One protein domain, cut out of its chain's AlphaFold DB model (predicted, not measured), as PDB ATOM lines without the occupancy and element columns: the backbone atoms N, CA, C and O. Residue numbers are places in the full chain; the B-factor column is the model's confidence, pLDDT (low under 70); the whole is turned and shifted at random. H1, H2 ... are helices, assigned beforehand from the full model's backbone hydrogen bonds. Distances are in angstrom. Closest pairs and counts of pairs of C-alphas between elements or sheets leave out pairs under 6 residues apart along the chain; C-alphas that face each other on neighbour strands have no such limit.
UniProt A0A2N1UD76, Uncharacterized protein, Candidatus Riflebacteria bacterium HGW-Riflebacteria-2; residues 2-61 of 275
ATOM      1  N   GLN A   2     151.384 200.816 136.153       70.38
ATOM      2  CA  GLN A   2     151.118 201.582 137.374       70.38
ATOM      3  C   GLN A   2     151.111 200.633 138.579       70.38
ATOM      4  O   GLN A   2     150.785 199.456 138.447       70.38
ATOM      5  N   LYS A   3     151.429 201.133 139.778       69.12
ATOM      6  CA  LYS A   3     151.395 200.333 141.021       69.12
ATOM      7  C   LYS A   3     150.035 199.642 141.235       69.12
ATOM      8  O   LYS A   3     149.977 198.542 141.772       69.12
ATOM      9  N   ILE A   4     148.959 200.275 140.763       63.47
ATOM     10  CA  ILE A   4     147.583 199.762 140.796       63.47
ATOM     11  C   ILE A   4     147.419 198.515 139.905       63.47
ATOM     12  O   ILE A   4     146.661 197.612 140.255       63.47
ATOM     13  N   ASP A   5     148.156 198.424 138.796       80.56
ATOM     14  CA  ASP A   5     148.083 197.290 137.869       80.56
ATOM     15  C   ASP A   5     148.755 196.040 138.451       80.56
ATOM     16  O   ASP A   5     148.253 194.935 138.256       80.56
ATOM     17  N   LEU A   6     149.839 196.200 139.226       79.25
ATOM     18  CA  LEU A   6     150.491 195.070 139.903       79.25
ATOM     19  C   LEU A   6     149.583 194.434 140.956       79.25
ATOM     20  O   LEU A   6     149.505 193.216 141.016       79.25
ATOM     21  N   VAL A   7     148.882 195.238 141.763       79.94
ATOM     22  CA  VAL A   7     147.983 194.721 142.812       79.94
ATOM     23  C   VAL A   7     146.832 193.919 142.201       79.94
ATOM     24  O   VAL A   7     146.464 192.869 142.718       79.94
ATOM     25  N   LYS A   8     146.278 194.391 141.076       83.81
ATOM     26  CA  LYS A   8     145.234 193.655 140.350       83.81
ATOM     27  C   LYS A   8     145.760 192.342 139.785       83.81
ATOM     28  O   LYS A   8     145.084 191.330 139.919       83.81
ATOM     29  N   LEU A   9     146.943 192.365 139.174       78.75
ATOM     30  CA  LEU A   9     147.561 191.161 138.629       78.75
ATOM     31  C   LEU A   9     147.836 190.133 139.733       78.75
ATOM     32  O   LEU A   9     147.530 188.963 139.562       78.75
ATOM     33  N   ASP A  10     148.325 190.590 140.884       82.19
ATOM     34  CA  ASP A  10     148.619 189.738 142.033       82.19
ATOM     35  C   ASP A  10     147.379 189.063 142.608       82.19
ATOM     36  O   ASP A  10     147.386 187.868 142.910       82.19
ATOM     37  N   LYS A  11     146.286 189.827 142.684       86.81
ATOM     38  CA  LYS A  11     144.985 189.288 143.052       86.81
ATOM     39  C   LYS A  11     144.527 188.234 142.046       86.81
ATOM     40  O   LYS A  11     144.184 187.137 142.452       86.81
ATOM     41  N   ILE A  12     144.584 188.534 140.746       83.50
ATOM     42  CA  ILE A  12     144.177 187.587 139.697       83.50
ATOM     43  C   ILE A  12     145.003 186.300 139.771       83.50
ATOM     44  O   ILE A  12     144.441 185.215 139.684       83.50
ATOM     45  N   THR A  13     146.323 186.390 139.948       81.81
ATOM     46  CA  THR A  13     147.164 185.194 140.072       81.81
ATOM     47  C   THR A  13     146.841 184.396 141.331       81.81
ATOM     48  O   THR A  13     146.795 183.173 141.256       81.81
ATOM     49  N   SER A  14     146.584 185.064 142.457       84.50
ATOM     50  CA  SER A  14     146.186 184.392 143.701       84.50
ATOM     51  C   SER A  14     144.841 183.683 143.545       84.50
ATOM     52  O   SER A  14     144.759 182.500 143.849       84.50
ATOM     53  N   ASP A  15     143.839 184.358 142.970       83.94
ATOM     54  CA  ASP A  15     142.512 183.792 142.699       83.94
ATOM     55  C   ASP A  15     142.620 182.570 141.759       83.94
ATOM     56  O   ASP A  15     141.942 181.562 141.953       83.94
ATOM     57  N   ILE A  16     143.507 182.623 140.753       80.62
ATOM     58  CA  ILE A  16     143.783 181.485 139.861       80.62
ATOM     59  C   ILE A  16     144.414 180.328 140.636       80.62
ATOM     60  O   ILE A  16     143.970 179.202 140.461       80.62
ATOM     61  N   ILE A  17     145.435 180.577 141.463       81.19
ATOM     62  CA  ILE A  17     146.095 179.524 142.250       81.19
ATOM     63  C   ILE A  17     145.102 178.889 143.226       81.19
ATOM     64  O   ILE A  17     145.041 177.670 143.288       81.19
ATOM     65  N   GLU A  18     144.293 179.688 143.920       85.56
ATOM     66  CA  GLU A  18     143.269 179.209 144.854       85.56
ATOM     67  C   GLU A  18     142.214 178.356 144.142       85.56
ATOM     68  O   GLU A  18     141.964 177.226 144.552       85.56
ATOM     69  N   THR A  19     141.673 178.837 143.016       80.19
ATOM     70  CA  THR A  19     140.702 178.074 142.208       80.19
ATOM     71  C   THR A  19     141.311 176.765 141.715       80.19
ATOM     72  O   THR A  19     140.687 175.707 141.761       80.19
ATOM     73  N   LEU A  20     142.557 176.834 141.247       75.12
ATOM     74  CA  LEU A  20     143.301 175.676 140.791       75.12
ATOM     75  C   LEU A  20     143.581 174.698 141.938       75.12
ATOM     76  O   LEU A  20     143.606 173.505 141.690       75.12
ATOM     77  N   GLU A  21     143.808 175.149 143.171       79.12
ATOM     78  CA  GLU A  21     144.019 174.267 144.324       79.12
ATOM     79  C   GLU A  21     142.705 173.658 144.845       79.12
ATOM     80  O   GLU A  21     142.709 172.493 145.239       79.12
ATOM     81  N   GLU A  22     141.589 174.395 144.801       81.44
ATOM     82  CA  GLU A  22     140.265 173.944 145.261       81.44
ATOM     83  C   GLU A  22     139.602 172.945 144.297       81.44
ATOM     84  O   GLU A  22     138.989 171.969 144.730       81.44
ATOM     85  N   GLU A  23     139.722 173.159 142.983       71.56
ATOM     86  CA  GLU A  23     139.037 172.335 141.975       71.56
ATOM     87  C   GLU A  23     139.773 171.014 141.675       71.56
ATOM     88  O   GLU A  23     139.259 170.139 140.970       71.56
ATOM     89  N   MET A  24     140.978 170.830 142.216       65.69
ATOM     90  CA  MET A  24     141.768 169.634 141.953       65.69
ATOM     91  C   MET A  24     141.254 168.463 142.792       65.69
ATOM     92  O   MET A  24     141.253 168.531 144.020       65.69
ATOM     93  N   PRO A  25     140.835 167.353 142.155       62.00
ATOM     94  CA  PRO A  25     140.376 166.194 142.895       62.00
ATOM     95  C   PRO A  25     141.516 165.664 143.764       62.00
ATOM     96  O   PRO A  25     142.665 165.603 143.312       62.00
ATOM     97  N   ASP A  26     141.177 165.221 144.977       65.38
ATOM     98  CA  ASP A  26     142.029 164.378 145.821       65.38
ATOM     99  C   ASP A  26     142.245 163.037 145.113       65.38
ATOM    100  O   ASP A  26     141.659 161.997 145.435       65.38
ATOM    101  N   ASP A  27     143.039 163.075 144.051       61.44
ATOM    102  CA  ASP A  27     143.334 161.909 143.265       61.44
ATOM    103  C   ASP A  27     144.237 161.024 144.117       61.44
ATOM    104  O   ASP A  27     145.393 161.350 144.402       61.44
ATOM    105  N   LYS A  28     143.685 159.880 144.528       61.78
ATOM    106  CA  LYS A  28     144.382 158.848 145.302       61.78
ATOM    107  C   LYS A  28     145.665 158.379 144.608       61.78
ATOM    108  O   LYS A  28     146.518 157.790 145.265       61.78
ATOM    109  N   SER A  29     145.811 158.637 143.301       65.44
ATOM    110  CA  SER A  29     147.034 158.379 142.535       65.44
ATOM    111  C   SER A  29     148.225 159.255 142.957       65.44
ATOM    112  O   SER A  29     149.373 158.900 142.690       65.44
ATOM    113  N   GLY A  30     147.975 160.415 143.576       60.91
ATOM    114  CA  GLY A  30     148.999 161.393 143.945       60.91
ATOM    115  C   GLY A  30     149.690 162.082 142.760       60.91
ATOM    116  O   GLY A  30     150.556 162.927 142.987       60.91
ATOM    117  N   LEU A  31     149.338 161.771 141.503       59.50
ATOM    118  CA  LEU A  31     149.991 162.348 140.316       59.50
ATOM    119  C   LEU A  31     149.605 163.813 140.083       59.50
ATOM    120  O   LEU A  31     150.436 164.627 139.670       59.50
ATOM    121  N   LEU A  32     148.351 164.154 140.359       59.78
ATOM    122  CA  LEU A  32     147.816 165.505 140.205       59.78
ATOM    123  C   LEU A  32     147.691 166.239 141.542       59.78
ATOM    124  O   LEU A  32     147.295 167.389 141.569       59.78
ATOM    125  N   CYS A  33     148.071 165.625 142.660       62.91
ATOM    126  CA  CYS A  33     147.912 166.266 143.959       62.91
ATOM    127  C   CYS A  33     148.735 167.565 144.043       62.91
ATOM    128  O   CYS A  33     149.944 167.553 143.792       62.91
ATOM    129  N   ALA A  34     148.097 168.659 144.471       63.06
ATOM    130  CA  ALA A  34     148.754 169.943 144.721       63.06
ATOM    131  C   ALA A  34     149.916 169.826 145.732       63.06
ATOM    132  O   ALA A  34     150.897 170.567 145.656       63.06
ATOM    133  N   GLN A  35     149.855 168.838 146.634       66.19
ATOM    134  CA  GLN A  35     150.926 168.550 147.594       66.19
ATOM    135  C   GLN A  35     152.126 167.820 146.971       66.19
ATOM    136  O   GLN A  35     153.233 167.874 147.515       66.19
ATOM    137  N   ASN A  36     151.957 167.145 145.829       73.00
ATOM    138  CA  ASN A  36     153.065 166.473 145.164       73.00
ATOM    139  C   ASN A  36     153.924 167.500 144.415       73.00
ATOM    140  O   ASN A  36     153.556 168.008 143.357       73.00
ATOM    141  N   ARG A  37     155.132 167.750 144.932       67.00
ATOM    142  CA  ARG A  37     156.107 168.674 144.327       67.00
ATOM    143  C   ARG A  37     156.495 168.332 142.890       67.00
ATOM    144  O   ARG A  37     156.917 169.225 142.161       67.00
ATOM    145  N   ASN A  38     156.366 167.071 142.488       69.50
ATOM    146  CA  ASN A  38     156.678 166.626 141.133       69.50
ATOM    147  C   ASN A  38     155.458 166.646 140.208       69.50
ATOM    148  O   ASN A  38     155.605 166.342 139.025       69.50
ATOM    149  N   SER A  39     154.276 167.002 140.719       78.00
ATOM    150  CA  SER A  39     153.086 167.120 139.891       78.00
ATOM    151  C   SER A  39     153.287 168.213 138.834       78.00
ATOM    152  O   SER A  39     153.772 169.299 139.173       78.00
ATOM    153  N   PRO A  40     152.889 167.982 137.568       72.00
ATOM    154  CA  PRO A  40     152.876 169.031 136.547       72.00
ATOM    155  C   PRO A  40     152.062 170.258 136.990       72.00
ATOM    156  O   PRO A  40     152.371 171.378 136.594       72.00
ATOM    157  N   PHE A  41     151.084 170.071 137.878       72.19
ATOM    158  CA  PHE A  41     150.323 171.156 138.479       72.19
ATOM    159  C   PHE A  41     151.186 172.061 139.364       72.19
ATOM    160  O   PHE A  41     151.232 173.273 139.164       72.19
ATOM    161  N   ARG A  42     151.944 171.485 140.307       79.06
ATOM    162  CA  ARG A  42     152.837 172.277 141.162       79.06
ATOM    163  C   ARG A  42     153.940 172.951 140.342       79.06
ATOM    164  O   ARG A  42     154.370 174.044 140.702       79.06
ATOM    165  N   GLN A  43     154.362 172.344 139.229       75.81
ATOM    166  CA  GLN A  43     155.266 172.987 138.269       75.81
ATOM    167  C   GLN A  43     154.622 174.228 137.628       75.81
ATOM    168  O   GLN A  43     155.285 175.258 137.537       75.81
ATOM    169  N   LEU A  44     153.343 174.161 137.238       76.38
ATOM    170  CA  LEU A  44     152.597 175.300 136.694       76.38
ATOM    171  C   LEU A  44     152.406 176.417 137.729       76.38
ATOM    172  O   LEU A  44     152.670 177.576 137.419       76.38
ATOM    173  N   VAL A  45     152.008 176.079 138.958       79.25
ATOM    174  CA  VAL A  45     151.905 177.055 140.055       79.25
ATOM    175  C   VAL A  45     153.264 177.703 140.315       79.25
ATOM    176  O   VAL A  45     153.359 178.923 140.373       79.25
ATOM    177  N   GLY A  46     154.340 176.913 140.363       76.12
ATOM    178  CA  GLY A  46     155.699 177.440 140.499       76.12
ATOM    179  C   GLY A  46     156.120 178.347 139.335       76.12
ATOM    180  O   GLY A  46     156.843 179.318 139.550       76.12
ATOM    181  N   LEU A  47     155.653 178.074 138.112       78.62
ATOM    182  CA  LEU A  47     155.854 178.944 136.949       78.62
ATOM    183  C   LEU A  47     155.092 180.269 137.080       78.62
ATOM    184  O   LEU A  47     155.673 181.316 136.811       78.62
ATOM    185  N   LEU A  48     153.834 180.238 137.527       78.06
ATOM    186  CA  LEU A  48     153.017 181.432 137.776       78.06
ATOM    187  C   LEU A  48     153.599 182.300 138.896       78.06
ATOM    188  O   LEU A  48     153.783 183.501 138.708       78.06
ATOM    189  N   GLU A  49     153.941 181.691 140.034       80.69
ATOM    190  CA  GLU A  49     154.614 182.356 141.158       80.69
ATOM    191  C   GLU A  49     155.923 183.016 140.688       80.69
ATOM    192  O   GLU A  49     156.199 184.170 141.015       80.69
ATOM    193  N   MET A  50     156.709 182.307 139.870       78.38
ATOM    194  CA  MET A  50     157.957 182.816 139.301       78.38
ATOM    195  C   MET A  50     157.732 183.990 138.344       78.38
ATOM    196  O   MET A  50     158.448 184.988 138.443       78.38
ATOM    197  N   GLU A  51     156.777 183.896 137.412       78.56
ATOM    198  CA  GLU A  51     156.480 185.006 136.501       78.56
ATOM    199  C   GLU A  51     156.012 186.232 137.294       78.56
ATOM    200  O   GLU A  51     156.505 187.334 137.044       78.56
ATOM    201  N   MET A  52     155.172 186.055 138.316       81.88
ATOM    202  CA  MET A  52     154.726 187.155 139.174       81.88
ATOM    203  C   MET A  52     155.859 187.792 139.972       81.88
ATOM    204  O   MET A  52     155.978 189.020 139.972       81.88
ATOM    205  N   ASP A  53     156.727 186.999 140.602       74.75
ATOM    206  CA  ASP A  53     157.910 187.522 141.291       74.75
ATOM    207  C   ASP A  53     158.829 188.266 140.300       74.75
ATOM    208  O   ASP A  53     159.348 189.339 140.616       74.75
ATOM    209  N   SER A  54     158.973 187.767 139.066       72.69
ATOM    210  CA  SER A  54     159.759 188.441 138.027       72.69
ATOM    211  C   SER A  54     159.157 189.792 137.622       72.69
ATOM    212  O   SER A  54     159.885 190.781 137.531       72.69
ATOM    213  N   ILE A  55     157.831 189.870 137.450       76.75
ATOM    214  CA  ILE A  55     157.103 191.104 137.129       76.75
ATOM    215  C   ILE A  55     157.244 192.088 138.287       76.75
ATOM    216  O   ILE A  55     157.592 193.247 138.061       76.75
ATOM    217  N   ARG A  56     157.059 191.634 139.534       78.44
ATOM    218  CA  ARG A  56     157.281 192.473 140.717       78.44
ATOM    219  C   ARG A  56     158.678 193.067 140.696       78.44
ATOM    220  O   ARG A  56     158.803 194.276 140.818       78.44
ATOM    221  N   ILE A  57     159.720 192.271 140.481       71.25
ATOM    222  CA  ILE A  57     161.099 192.775 140.498       71.25
ATOM    223  C   ILE A  57     161.388 193.706 139.310       71.25
ATOM    224  O   ILE A  57     162.089 194.699 139.472       71.25
ATOM    225  N   MET A  58     160.842 193.429 138.123       70.56
ATOM    226  CA  MET A  58     161.058 194.281 136.947       70.56
ATOM    227  C   MET A  58     160.360 195.641 137.045       70.56
ATOM    228  O   MET A  58     160.885 196.624 136.520       70.56
ATOM    229  N   TYR A  59     159.180 195.688 137.669       73.50
ATOM    230  CA  TYR A  59     158.312 196.871 137.691       73.50
ATOM    231  C   TYR A  59     158.213 197.557 139.054       73.50
ATOM    232  O   TYR A  59     157.589 198.613 139.153       73.50
ATOM    233  N   SER A  60     158.800 196.991 140.107       67.94
ATOM    234  CA  SER A  60     158.953 197.696 141.373       67.94
ATOM    235  C   SER A  60     160.256 198.489 141.362       67.94
ATOM    236  O   SER A  60     161.342 197.932 141.252       67.94
ATOM    237  N   ASP A  61     160.151 199.801 141.564       61.19
ATOM    238  CA  ASP A  61     161.294 200.656 141.918       61.19
ATOM    239  C   ASP A  61     161.754 200.417 143.371       61.19
ATOM    240  O   ASP A  61     162.542 201.186 143.923       61.19
TER     241      ASP A  61
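Overview. This is residues 2 to 61 of the 275 residues of an uncharacterized protein of Candidatus Riflebacteria bacterium HGW-Riflebacteria-2 (UniProt A0A2N1UD76). Two long helices, H1 and H2, lie side by side and run opposite ways as a helical hairpin, and a loose loop, residues 23 to 39, joins them at one end and extends the length. The printed part has 60 residues with two named helices, H1 then H2, and no named strand; the class is all helix. It is loose, with a radius of gyration of the C-alphas of 13.7 A, and spans 45 by 18 by 10 A, a rod.

Arrangement. Begin with H1, residues 3 to 22, and look across to H2, residues 40 to 59: they touch, and their closest C-alphas, those of Ile 17 and Val 45, are 6.7 A apart. Their lines stand at a shallow tilt of 8 degrees, opposite ways. In H1 and H2 every O i to N i+4 pair is within hydrogen-bond range.

Along the chain. Find C-alpha 3 at (151.395, 200.333, 141.021); from there H1 runs 29.0 A to C-alpha 22. Find C-alpha 40 at (152.876, 169.031, 136.547); H2 runs 28.4 A to C-alpha 59 at (158.312, 196.871, 137.691).

Size, cuts and confidence. The two C-alphas farthest apart, those of Lys 28 and Asp 61, are 45.2 A apart. The printed part has no cut, and the link from H1 to H2, 17 residues, is long. Look for pLDDT under 70 at residues 3 to 4, 24 to 35, 37 to 38 and 60 to 61.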